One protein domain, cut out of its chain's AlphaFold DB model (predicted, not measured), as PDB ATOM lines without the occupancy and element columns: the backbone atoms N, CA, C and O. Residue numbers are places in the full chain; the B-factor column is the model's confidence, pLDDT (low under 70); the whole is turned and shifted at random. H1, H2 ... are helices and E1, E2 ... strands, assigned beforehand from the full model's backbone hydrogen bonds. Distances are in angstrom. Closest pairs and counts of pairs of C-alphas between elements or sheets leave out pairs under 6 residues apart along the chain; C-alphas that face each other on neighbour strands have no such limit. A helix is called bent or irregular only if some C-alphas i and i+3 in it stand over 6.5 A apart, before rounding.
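This is residues 2 to 92 of the 331 residues of the protein "DNA repair protein" of Thraustotheca clavata (UniProt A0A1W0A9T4). Two small two-stranded hairpins, E1 with E2 and E3 with E4, form separate sheets in a body of short helices and much loop. H2 lies near the middle and packs on H1, which has its first residue beside E2; H4 lies beside E4 at the far end of the longest axis from the first printed residues, and H3 is near H2. The printed part has 91 residues, with four named helices and four named strands in the order E1, E2, H1, E3, E4, H2, H3, H4. Both sheets are antiparallel and the class is mixed, helices and strands, with 42 of the 91 residues in named elements, under half. The whole is compact, with a radius of gyration of the C-alphas of 14.0 A and spans of 40 by 32 by 25 A.

E1, residues 11 to 15, begins at C-alpha 11 (97.703, 82.624, 101.163) and is 13.0 A long. E2, residues 17 to 22, is 16.2 A long. H1, residues 31 to 37, measures 10.6 A and is neither bent nor irregular, but only just: C-alphas 32 and 35 are 6.0 A apart. E3 is residues 48 to 50 and E4 residues 56 to 58. H2, residues 60 to 63, begins at C-alpha 60 (87.234, 74.994, 105.388). H3 is residues 67 to 72. H4, residues 79 to 86, is 10.7 A long and ends at C-alpha 86 (87.532, 68.998, 93.436).

E1 and E2 form an antiparallel hairpin at 147 degrees, with N 13 and O 19 at 2.9 A and N 19 and O 13 at 2.8 A, within hydrogen-bond range. Residues 21 to 22 of E2 also pair antiparallel with residues 27 to 28. The closest C-alphas of E2 and H1, His 20 and Pro 31, are 5.8 A apart. E3 and E4 form a second antiparallel hairpin at 154 degrees, with N 49 and O 57 at 2.8 A. E1 and E3 are only just apart, at 8.0 A. H1 and H2 touch, the closest C-alphas being those of Pro 31 and Tyr 63, 4.8 A. H2 and H3 are close but not clearly touching, with the C-alphas of Lys 61 and Trp 67 closest at 6.2 A. The closest C-alphas of E4 and H4, Thr 56 and Leu 86, are 6.4 A apart; H3 and H4 are apart. Every O i to N i+4 pair is within range in H4, against 1 of 3 in H1, with 3 of 4 O i to N i+3 pairs, and 1 of 2 in H3; H2 is too short for such a pair.

The C-alphas of Ser 2 and Ala 92 are the two farthest apart, at 42.6 A. The printed part has no cut, and no link is long. Residues 75 to 81, of which 79 to 81 belong to H4, stand free. The mean pLDDT of the printed part is 76.6; residues 2 to 6, 41, 75 to 84 and 86 to 92 are under 70.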
ATOM      1  N   SER A   2      91.661 103.403  99.477       38.34
ATOM      2  CA  SER A   2      90.535 102.538  99.830       38.34
ATOM      3  C   SER A   2      90.907 101.077  99.562       38.34
ATOM      4  O   SER A   2      90.933 100.654  98.409       38.34
ATOM      5  N   ASN A   3      91.218 100.313 100.613       43.19
ATOM      6  CA  ASN A   3      91.528  98.887 100.507       43.19
ATOM      7  C   ASN A   3      90.262  98.089 100.170       43.19
ATOM      8  O   ASN A   3      89.593  97.550 101.049       43.19
ATOM      9  N   SER A   4      89.955  97.968  98.881       50.25
ATOM     10  CA  SER A   4      88.985  97.010  98.340       50.25
ATOM     11  C   SER A   4      89.603  95.615  98.168       50.25
ATOM     12  O   SER A   4      89.305  94.908  97.206       50.25
ATOM     13  N   CYS A   5      90.487  95.186  99.079       57.03
ATOM     14  CA  CYS A   5      91.044  93.841  98.987       57.03
ATOM     15  C   CYS A   5      89.936  92.820  99.294       57.03
ATOM     16  O   CYS A   5      89.209  92.937 100.282       57.03
ATOM     17  N   SER A   6      89.773  91.823  98.428       59.72
ATOM     18  CA  SER A   6      88.741  90.796  98.567       59.72
ATOM     19  C   SER A   6      88.948  89.979  99.852       59.72
ATOM     20  O   SER A   6      90.068  89.615 100.188       59.72
ATOM     21  N   LEU A   7      87.873  89.675 100.587       73.19
ATOM     22  CA  LEU A   7      87.865  88.681 101.682       73.19
ATOM     23  C   LEU A   7      87.649  87.249 101.147       73.19
ATOM     24  O   LEU A   7      87.159  86.376 101.866       73.19
ATOM     25  N   ARG A   8      87.854  87.033  99.843       78.50
ATOM     26  CA  ARG A   8      87.588  85.752  99.168       78.50
ATOM     27  C   ARG A   8      88.854  84.939  98.899       78.50
ATOM     28  O   ARG A   8      88.717  83.796  98.489       78.50
ATOM     29  N   SER A   9      90.038  85.503  99.128       86.75
ATOM     30  CA  SER A   9      91.317  84.821  98.939       86.75
ATOM     31  C   SER A   9      92.379  85.368  99.894       86.75
ATOM     32  O   SER A   9      92.361  86.545 100.251       86.75
ATOM     33  N   TRP A  10      93.284  84.486 100.302       91.00
ATOM     34  CA  TRP A  10      94.489  84.734 101.095       91.00
ATOM     35  C   TRP A  10      95.478  83.596 100.793       91.00
ATOM     36  O   TRP A  10      95.159  82.703 100.006       91.00
ATOM     37  N   ASN A  11      96.666  83.628 101.392       91.25
ATOM     38  CA  ASN A  11      97.703  82.624 101.163       91.25
ATOM     39  C   ASN A  11      97.867  81.714 102.387       91.25
ATOM     40  O   ASN A  11      97.601  82.127 103.515       91.25
ATOM     41  N   GLU A  12      98.349  80.490 102.179       89.50
ATOM     42  CA  GLU A  12      98.977  79.699 103.238       89.50
ATOM     43  C   GLU A  12     100.454  79.495 102.897       89.50
ATOM     44  O   GLU A  12     100.794  79.259 101.737       89.50
ATOM     45  N   LEU A  13     101.335  79.616 103.888       87.94
ATOM     46  CA  LEU A  13     102.766  79.345 103.738       87.94
ATOM     47  C   LEU A  13     103.134  78.105 104.542       87.94
ATOM     48  O   LEU A  13     102.701  77.956 105.681       87.94
ATOM     49  N   TYR A  14     103.949  77.230 103.961       83.88
ATOM     50  CA  TYR A  14     104.431  76.037 104.643       83.88
ATOM     51  C   TYR A  14     105.775  76.306 105.334       83.88
ATOM     52  O   TYR A  14     106.762  76.630 104.673       83.88
ATOM     53  N   TYR A  15     105.814  76.152 106.659       75.62
ATOM     54  CA  TYR A  15     107.032  76.230 107.474       75.62
ATOM     55  C   TYR A  15     106.933  75.236 108.642       75.62
ATOM     56  O   TYR A  15     106.559  75.595 109.754       75.62
ATOM     57  N   GLY A  16     107.168  73.949 108.366       77.19
ATOM     58  CA  GLY A  16     106.926  72.841 109.309       77.19
ATOM     59  C   GLY A  16     105.439  72.503 109.492       77.19
ATOM     60  O   GLY A  16     105.077  71.334 109.590       77.19
ATOM     61  N   GLU A  17     104.579  73.515 109.437       80.62
ATOM     62  CA  GLU A  17     103.127  73.424 109.332       80.62
ATOM     63  C   GLU A  17     102.586  74.482 108.355       80.62
ATOM     64  O   GLU A  17     103.289  75.420 107.970       80.62
ATOM     65  N   TRP A  18     101.337  74.316 107.913       83.81
ATOM     66  CA  TRP A  18     100.667  75.288 107.048       83.81
ATOM     67  C   TRP A  18     100.158  76.476 107.867       83.81
ATOM     68  O   TRP A  18      99.228  76.329 108.663       83.81
ATOM     69  N   LEU A  19     100.689  77.667 107.612       85.88
ATOM     70  CA  LEU A  19     100.352  78.906 108.312       85.88
ATOM     71  C   LEU A  19      99.458  79.795 107.449       85.88
ATOM     72  O   LEU A  19      99.753  80.040 106.284       85.88
ATOM     73  N   HIS A  20      98.379  80.317 108.030       90.12
ATOM     74  CA  HIS A  20      97.524  81.311 107.373       90.12
ATOM     75  C   HIS A  20      98.270  82.642 107.178       90.12
ATOM     76  O   HIS A  20      98.823  83.175 108.140       90.12
ATOM     77  N   VAL A  21      98.210  83.240 105.986       91.31
ATOM     78  CA  VAL A  21      98.812  84.548 105.685       91.31
ATOM     79  C   VAL A  21      97.885  85.402 104.815       91.31
ATOM     80  O   VAL A  21      97.703  85.155 103.622       91.31
ATOM     81  N   ASP A  22      97.361  86.486 105.389       91.12
ATOM     82  CA  ASP A  22      96.649  87.541 104.662       91.12
ATOM     83  C   ASP A  22      97.484  88.830 104.681       91.12
ATOM     84  O   ASP A  22      97.432  89.636 105.615       91.12
ATOM     85  N   ALA A  23      98.261  89.022 103.611       86.62
ATOM     86  CA  ALA A  23      99.130  90.183 103.432       86.62
ATOM     87  C   ALA A  23      98.348  91.502 103.298       86.62
ATOM     88  O   ALA A  23      98.842  92.549 103.707       86.62
ATOM     89  N   CYS A  24      97.112  91.466 102.781       85.56
ATOM     90  CA  CYS A  24      96.278  92.664 102.654       85.56
ATOM     91  C   CYS A  24      95.836  93.212 104.014       85.56
ATOM     92  O   CYS A  24      95.579  94.411 104.148       85.56
ATOM     93  N   ARG A  25      95.679  92.328 105.004       84.25
ATOM     94  CA  ARG A  25      95.138  92.663 106.332       84.25
ATOM     95  C   ARG A  25      96.167  92.577 107.443       84.25
ATOM     96  O   ARG A  25      95.818  92.819 108.594       84.25
ATOM     97  N   ASN A  26      97.412  92.262 107.093       88.06
ATOM     98  CA  ASN A  26      98.493  92.037 108.039       88.06
ATOM     99  C   ASN A  26      98.119  90.984 109.103       88.06
ATOM    100  O   ASN A  26      98.322  91.187 110.300       88.06
ATOM    101  N   LEU A  27      97.515  89.875 108.663       86.31
ATOM    102  CA  LEU A  27      97.151  88.757 109.532       86.31
ATOM    103  C   LEU A  27      98.041  87.559 109.229       86.31
ATOM    104  O   LEU A  27      98.037  87.038 108.115       86.31
ATOM    105  N   ILE A  28      98.752  87.094 110.249       88.06
ATOM    106  CA  ILE A  28      99.613  85.915 110.186       88.06
ATOM    107  C   ILE A  28      99.123  84.938 111.248       88.06
ATOM    108  O   ILE A  28      98.893  85.331 112.387       88.06
ATOM    109  N   ASP A  29      98.917  83.695 110.828       87.56
ATOM    110  CA  ASP A  29      98.484  82.555 111.634       87.56
ATOM    111  C   ASP A  29      97.216  82.797 112.475       87.56
ATOM    112  O   ASP A  29      97.120  82.514 113.665       87.56
ATOM    113  N   GLN A  30      96.195  83.367 111.832       85.06
ATOM    114  CA  GLN A  30      94.903  83.654 112.457       85.06
ATOM    115  C   GLN A  30      93.731  83.099 111.631       85.06
ATOM    116  O   GLN A  30      92.819  83.852 111.272       85.06
ATOM    117  N   PRO A  31      93.690  81.784 111.341       86.38
ATOM    118  CA  PRO A  31      92.673  81.205 110.461       86.38
ATOM    119  C   PRO A  31      91.240  81.422 110.979       86.38
ATOM    120  O   PRO A  31      90.340  81.770 110.221       86.38
ATOM    121  N   LEU A  32      91.017  81.345 112.295       85.31
ATOM    122  CA  LEU A  32      89.696  81.588 112.900       85.31
ATOM    123  C   LEU A  32      89.266  83.065 112.879       85.31
ATOM    124  O   LEU A  32      88.105  83.382 113.158       85.31
ATOM    125  N   HIS A  33      90.193  83.987 112.612       85.00
ATOM    126  CA  HIS A  33      89.881  85.409 112.503       85.00
ATOM    127  C   HIS A  33      89.287  85.749 111.131       85.00
ATOM    128  O   HIS A  33      88.448  86.644 111.042       85.00
ATOM    129  N   VAL A  34      89.635  84.991 110.087       86.62
ATOM    130  CA  VAL A  34      89.144  85.193 108.713       86.62
ATOM    131  C   VAL A  34      87.617  85.164 108.644       86.62
ATOM    132  O   VAL A  34      87.003  86.048 108.047       86.62
ATOM    133  N   GLU A  35      86.982  84.204 109.322       85.38
ATOM    134  CA  GLU A  35      85.518  84.100 109.357       85.38
ATOM    135  C   GLU A  35      84.874  85.326 110.036       85.38
ATOM    136  O   GLU A  35      83.846  85.827 109.582       85.38
ATOM    137  N   LYS A  36      85.521  85.894 111.065       83.38
ATOM    138  CA  LYS A  36      85.032  87.095 111.772       83.38
ATOM    139  C   LYS A  36      85.102  88.353 110.905       83.38
ATOM    140  O   LYS A  36      84.229  89.215 111.016       83.38
ATOM    141  N   LEU A  37      86.099  88.446 110.024       84.44
ATOM    142  CA  LEU A  37      86.253  89.571 109.096       84.44
ATOM    143  C   LEU A  37      85.121  89.649 108.063       84.44
ATOM    144  O   LEU A  37      84.840  90.725 107.540       84.44
ATOM    145  N   ARG A  38      84.438  88.530 107.786       79.69
ATOM    146  CA  ARG A  38      83.289  88.460 106.864       79.69
ATOM    147  C   ARG A  38      81.998  89.037 107.454       79.69
ATOM    148  O   ARG A  38      80.987  89.064 106.753       79.69
ATOM    149  N   GLY A  39      82.005  89.464 108.714       75.19
ATOM    150  CA  GLY A  39      80.840  90.001 109.415       75.19
ATOM    151  C   GLY A  39      80.239  89.029 110.430       75.19
ATOM    152  O   GLY A  39      80.523  87.831 110.444       75.19
ATOM    153  N   ARG A  40      79.398  89.559 111.327       70.50
ATOM    154  CA  ARG A  40      78.768  88.761 112.390       70.50
ATOM    155  C   ARG A  40      77.866  87.683 111.785       70.50
ATOM    156  O   ARG A  40      76.922  88.000 111.074       70.50
ATOM    157  N   GLY A  41      78.126  86.425 112.137       69.12
ATOM    158  CA  GLY A  41      77.303  85.282 111.727       69.12
ATOM    159  C   GLY A  41      77.600  84.738 110.328       69.12
ATOM    160  O   GLY A  41      76.964  83.767 109.927       69.12
ATOM    161  N   SER A  42      78.567  85.313 109.610       80.94
ATOM    162  CA  SER A  42      79.046  84.766 108.343       80.94
ATOM    163  C   SER A  42      79.763  83.438 108.587       80.94
ATOM    164  O   SER A  42      80.685  83.377 109.393       80.94
ATOM    165  N   LEU A  43      79.340  82.382 107.893       86.56
ATOM    166  CA  LEU A  43      79.984  81.067 107.909       86.56
ATOM    167  C   LEU A  43      80.673  80.826 106.567       86.56
ATOM    168  O   LEU A  43      80.170  81.250 105.523       86.56
ATOM    169  N   MET A  44      81.808  80.130 106.590       87.44
ATOM    170  CA  MET A  44      82.565  79.795 105.380       87.44
ATOM    171  C   MET A  44      82.529  78.284 105.121       87.44
ATOM    172  O   MET A  44      83.475  77.579 105.468       87.44
ATOM    173  N   PRO A  45      81.435  77.756 104.531       86.19
ATOM    174  CA  PRO A  45      81.298  76.328 104.306       86.19
ATOM    175  C   PRO A  45      82.286  75.795 103.289       86.19
ATOM    176  O   PRO A  45      82.629  74.640 103.406       86.19
ATOM    177  N   PHE A  46      82.791  76.578 102.343       86.25
ATOM    178  CA  PHE A  46      83.715  76.079 101.326       86.25
ATOM    179  C   PHE A  46      84.944  76.977 101.270       86.25
ATOM    180  O   PHE A  46      84.823  78.176 101.013       86.25
ATOM    181  N   ILE A  47      86.112  76.396 101.537       87.69
ATOM    182  CA  ILE A  47      87.415  77.050 101.419       87.69
ATOM    183  C   ILE A  47      88.364  76.015 100.837       87.69
ATOM    184  O   ILE A  47      88.566  74.962 101.435       87.69
ATOM    185  N   VAL A  48      88.919  76.320  99.673       87.06
ATOM    186  CA  VAL A  48      89.775  75.405  98.923       87.06
ATOM    187  C   VAL A  48      91.150  76.043  98.788       87.06
ATOM    188  O   VAL A  48      91.252  77.198  98.372       87.06
ATOM    189  N   ALA A  49      92.186  75.298  99.158       86.38
ATOM    190  CA  ALA A  49      93.575  75.638  98.900       86.38
ATOM    191  C   ALA A  49      94.014  75.032  97.564       86.38
ATOM    192  O   ALA A  49      93.650  73.899  97.247       86.38
ATOM    193  N   PHE A  50      94.808  75.794  96.814       85.94
ATOM    194  CA  PHE A  50      95.441  75.362  95.572       85.94
ATOM    195  C   PHE A  50      96.953  75.349  95.785       85.94
ATOM    196  O   PHE A  50      97.545  76.389  96.078       85.94
ATOM    197  N   GLU A  51      97.570  74.178  95.663       82.69
ATOM    198  CA  GLU A  51      99.019  74.026  95.784       82.69
ATOM    199  C   GLU A  51      99.718  74.222  94.434       82.69
ATOM    200  O   GLU A  51      99.131  74.035  93.366       82.69
ATOM    201  N   GLN A  52     101.019  74.518  94.475       79.44
ATOM    202  CA  GLN A  52     101.850  74.683  93.277       79.44
ATOM    203  C   GLN A  52     101.875  73.433  92.380       79.44
ATOM    204  O   GLN A  52     102.006  73.550  91.165       79.44
ATOM    205  N   ASN A  53     101.696  72.246  92.964       75.44
ATOM    206  CA  ASN A  53     101.693  70.968  92.251       75.44
ATOM    207  C   ASN A  53     100.352  70.664  91.551       75.44
ATOM    208  O   ASN A  53     100.183  69.575  91.010       75.44
ATOM    209  N   GLY A  54      99.393  71.599  91.578       71.62
ATOM    210  CA  GLY A  54      98.060  71.426  90.994       71.62
ATOM    211  C   GLY A  54      97.052  70.731  91.913       71.62
ATOM    212  O   GLY A  54      95.917  70.506  91.502       71.62
ATOM    213  N   ASN A  55      97.437  70.416  93.154       74.50
ATOM    214  CA  ASN A  55      96.546  69.801  94.133       74.50
ATOM    215  C   ASN A  55      95.533  70.804  94.688       74.50
ATOM    216  O   ASN A  55      95.828  71.984  94.895       74.50
ATOM    217  N   THR A  56      94.359  70.282  95.012       78.00
ATOM    218  CA  THR A  56      93.228  70.995  95.601       78.00
ATOM    219  C   THR A  56      92.869  70.357  96.939       78.00
ATOM    220  O   THR A  56      92.655  69.148  97.044       78.00
ATOM    221  N   ILE A  57      92.809  71.172  97.992       79.81
ATOM    222  CA  ILE A  57      92.566  70.695  99.359       79.81
ATOM    223  C   ILE A  57      91.423  71.494  99.975       79.81
ATOM    224  O   ILE A  57      91.463  72.723 100.011       79.81
ATOM    225  N   ASP A  58      90.407  70.810 100.501       83.12
ATOM    226  CA  ASP A  58      89.371  71.455 101.309       83.12
ATOM    227  C   ASP A  58      89.913  71.775 102.709       83.12
ATOM    228  O   ASP A  58      90.144  70.894 103.539       83.12
ATOM    229  N   ILE A  59      90.098  73.066 102.969       86.00
ATOM    230  CA  ILE A  59      90.646  73.603 104.217       86.00
ATOM    231  C   ILE A  59      89.580  74.299 105.068       86.00
ATOM    232  O   ILE A  59      89.910  74.867 106.110       86.00
ATOM    233  N   ALA A  60      88.293  74.247 104.696       86.06
ATOM    234  CA  ALA A  60      87.234  74.994 105.388       86.06
ATOM    235  C   ALA A  60      87.180  74.728 106.897       86.06
ATOM    236  O   ALA A  60      86.931  75.634 107.695       86.06
ATOM    237  N   LYS A  61      87.479  73.489 107.305       82.31
ATOM    238  CA  LYS A  61      87.499  73.083 108.714       82.31
ATOM    239  C   LYS A  61      88.521  73.861 109.550       82.31
ATOM    240  O   LYS A  61      88.246  74.126 110.717       82.31
ATOM    241  N   LYS A  62      89.660  74.256 108.968       83.38
ATOM    242  CA  LYS A  62      90.727  75.019 109.645       83.38
ATOM    243  C   LYS A  62      90.296  76.448 110.000       83.38
ATOM    244  O   LYS A  62      90.753  77.005 110.992       83.38
ATOM    245  N   TYR A  63      89.392  77.022 109.212       86.75
ATOM    246  CA  TYR A  63      88.963  78.422 109.316       86.75
ATOM    247  C   TYR A  63      87.603  78.603 109.996       86.75
ATOM    248  O   TYR A  63      87.230  79.720 110.351       86.75
ATOM    249  N   ALA A  64      86.853  77.519 110.192       84.75
ATOM    250  CA  ALA A  64      85.536  77.568 110.808       84.75
ATOM    251  C   ALA A  64      85.632  77.764 112.329       84.75
ATOM    252  O   ALA A  64      86.150  76.905 113.046       84.75
ATOM    253  N   THR A  65      85.031  78.836 112.855       84.56
ATOM    254  CA  THR A  65      84.931  79.038 114.316       84.56
ATOM    255  C   THR A  65      84.024  78.002 114.981       84.56
ATOM    256  O   THR A  65      84.202  77.661 116.150       84.56
ATOM    257  N   SER A  66      83.045  77.479 114.238       82.81
ATOM    258  CA  SER A  66      82.148  76.416 114.682       82.81
ATOM    259  C   SER A  66      81.843  75.461 113.535       82.81
ATOM    260  O   SER A  66      80.842  75.613 112.833       82.81
ATOM    261  N   TRP A  67      82.681  74.430 113.377       81.25
ATOM    262  CA  TRP A  67      82.514  73.451 112.300       81.25
ATOM    263  C   TRP A  67      81.126  72.809 112.283       81.25
ATOM    264  O   TRP A  67      80.544  72.664 111.221       81.25
ATOM    265  N   SER A  68      80.540  72.503 113.444       74.56
ATOM    266  CA  SER A  68      79.190  71.929 113.532       74.56
ATOM    267  C   SER A  68      78.137  72.790 112.834       74.56
ATOM    268  O   SER A  68      77.241  72.254 112.195       74.56
ATOM    269  N   LYS A  69      78.230  74.121 112.960       79.88
ATOM    270  CA  LYS A  69      77.309  75.058 112.301       79.88
ATOM    271  C   LYS A  69      77.631  75.161 110.815       79.88
ATOM    272  O   LYS A  69      76.736  75.022 109.989       79.88
ATOM    273  N   THR A  70      78.907  75.322 110.477       82.06
ATOM    274  CA  THR A  70      79.388  75.395 109.092       82.06
ATOM    275  C   THR A  70      79.023  74.143 108.285       82.06
ATOM    276  O   THR A  70      78.566  74.249 107.150       82.06
ATOM    277  N   GLN A  71      79.114  72.959 108.892       77.50
ATOM    278  CA  GLN A  71      78.797  71.674 108.272       77.50
ATOM    279  C   GLN A  71      77.305  71.531 107.940       77.50
ATOM    280  O   GLN A  71      76.973  70.921 106.931       77.50
ATOM    281  N   THR A  72      76.390  72.140 108.706       77.56
ATOM    282  CA  THR A  72      74.950  72.126 108.356       77.56
ATOM    283  C   THR A  72      74.627  72.885 107.069       77.56
ATOM    284  O   THR A  72      73.587  72.654 106.464       77.56
ATOM    285  N   LEU A  73      75.521  73.764 106.608       79.56
ATOM    286  CA  LEU A  73      75.390  74.406 105.299       79.56
ATOM    287  C   LEU A  73      75.895  73.513 104.154       79.56
ATOM    288  O   LEU A  73      75.611  73.799 102.994       79.56
ATOM    289  N   ARG A  74      76.614  72.428 104.473       75.50
ATOM    290  CA  ARG A  74      77.090  71.421 103.515       75.50
ATOM    291  C   ARG A  74      76.138  70.235 103.357       75.50
ATOM    292  O   ARG A  74      76.164  69.583 102.327       75.50
ATOM    293  N   THR A  75      75.252  69.976 104.323       59.16
ATOM    294  CA  THR A  75      74.421  68.750 104.381       59.16
ATOM    295  C   THR A  75      73.411  68.563 103.245       59.16
ATOM    296  O   THR A  75      72.843  67.483 103.131       59.16
ATOM    297  N   ASN A  76      73.174  69.582 102.414       56.12
ATOM    298  CA  ASN A  76      72.340  69.459 101.211       56.12
ATOM    299  C   ASN A  76      73.130  69.013  99.967       56.12
ATOM    300  O   ASN A  76      72.531  68.847  98.908       56.12
ATOM    301  N   PHE A  77      74.447  68.841 100.082       57.16
ATOM    302  CA  PHE A  77      75.319  68.392  99.006       57.16
ATOM    303  C   PHE A  77      75.771  66.953  99.254       57.16
ATOM    304  O   PHE A  77      76.003  66.548 100.395       57.16
ATOM    305  N   ASP A  78      75.892  66.179  98.178       62.38
ATOM    306  CA  ASP A  78      76.577  64.893  98.223       62.38
ATOM    307  C   ASP A  78      78.078  65.162  98.405       62.38
ATOM    308  O   ASP A  78      78.741  65.683  97.509       62.38
ATOM    309  N   GLU A  79      78.605  64.870  99.596       65.31
ATOM    310  CA  GLU A  79      80.031  65.037  99.909       65.31
ATOM    311  C   GLU A  79      80.908  64.231  98.940       65.31
ATOM    312  O   GLU A  79      81.978  64.708  98.572       65.31
ATOM    313  N   ASN A  80      80.432  63.080  98.441       62.88
ATOM    314  CA  ASN A  80      81.180  62.289  97.462       62.88
ATOM    315  C   ASN A  80      81.339  63.059  96.144       62.88
ATOM    316  O   ASN A  80      82.444  63.152  95.615       62.88
ATOM    317  N   TRP A  81      80.259  63.687  95.670       68.44
ATOM    318  CA  TRP A  81      80.294  64.548  94.488       68.44
ATOM    319  C   TRP A  81      81.222  65.752  94.683       68.44
ATOM    320  O   TRP A  81      81.958  66.108  93.771       68.44
ATOM    321  N   TYR A  82      81.228  66.374  95.866       69.81
ATOM    322  CA  TYR A  82      82.109  67.513  96.149       69.81
ATOM    323  C   TYR A  82      83.590  67.109  96.162       69.81
ATOM    324  O   TYR A  82      84.427  67.808  95.584       69.81
ATOM    325  N   THR A  83      83.913  65.964  96.771       67.25
ATOM    326  CA  THR A  83      85.279  65.419  96.755       67.25
ATOM    327  C   THR A  83      85.729  65.025  95.349       67.25
ATOM    328  O   THR A  83      86.870  65.301  94.981       67.25
ATOM    329  N   GLU A  84      84.826  64.456  94.545       68.38
ATOM    330  CA  GLU A  84      85.080  64.084  93.151       68.38
ATOM    331  C   GLU A  84      85.273  65.321  92.261       68.38
ATOM    332  O   GLU A  84      86.254  65.395  91.525       68.38
ATOM    333  N   LEU A  85      84.402  66.331  92.390       70.75
ATOM    334  CA  LEU A  85      84.476  67.600  91.656       70.75
ATOM    335  C   LEU A  85      85.812  68.308  91.872       70.75
ATOM    336  O   LEU A  85      86.381  68.865  90.936       70.75
ATOM    337  N   LEU A  86      86.280  68.337  93.118       66.62
ATOM    338  CA  LEU A  86      87.532  68.998  93.436       66.62
ATOM    339  C   LEU A  86      88.754  68.146  93.085       66.62
ATOM    340  O   LEU A  86      89.843  68.701  93.074       66.62
ATOM    341  N   GLY A  87      88.614  66.843  92.818       61.66
ATOM    342  CA  GLY A  87      89.761  65.937  92.685       61.66
ATOM    343  C   GLY A  87      90.542  65.763  93.996       61.66
ATOM    344  O   GLY A  87      91.721  65.401  93.980       61.66
ATOM    345  N   VAL A  88      89.895  66.037  95.137       55.06
ATOM    346  CA  VAL A  88      90.510  65.957  96.471       55.06
ATOM    347  C   VAL A  88      90.938  64.511  96.709       55.06
ATOM    348  O   VAL A  88      90.104  63.612  96.775       55.06
ATOM    349  N   GLY A  89      92.248  64.286  96.842       51.03
ATOM    350  CA  GLY A  89      92.828  62.959  97.077       51.03
ATOM    351  C   GLY A  89      93.456  62.267  95.860       51.03
ATOM    352  O   GLY A  89      93.850  61.111  95.988       51.03
ATOM    353  N   GLN A  90      93.604  62.936  94.705       48.91
ATOM    354  CA  GLN A  90      94.322  62.365  93.548       48.91
ATOM    355  C   GLN A  90      95.860  62.438  93.631       48.91
ATOM    356  O   GLN A  90      96.537  61.795  92.833       48.91
ATOM    357  N   SER A  91      96.425  63.109  94.638       40.72
ATOM    358  CA  SER A  91      97.858  63.040  94.955       40.72
ATOM    359  C   SER A  91      98.059  62.578  96.393       40.72
ATOM    360  O   SER A  91      97.393  63.046  97.316       40.72
ATOM    361  N   ALA A  92      98.978  61.630  96.562       43.91
ATOM    362  CA  ALA A  92      99.293  60.932  97.799       43.91
ATOM    363  C   ALA A  92      99.819  61.861  98.908       43.91
ATOM    364  O   ALA A  92     101.014  61.959  99.160       43.91
TER     365      ALA A  92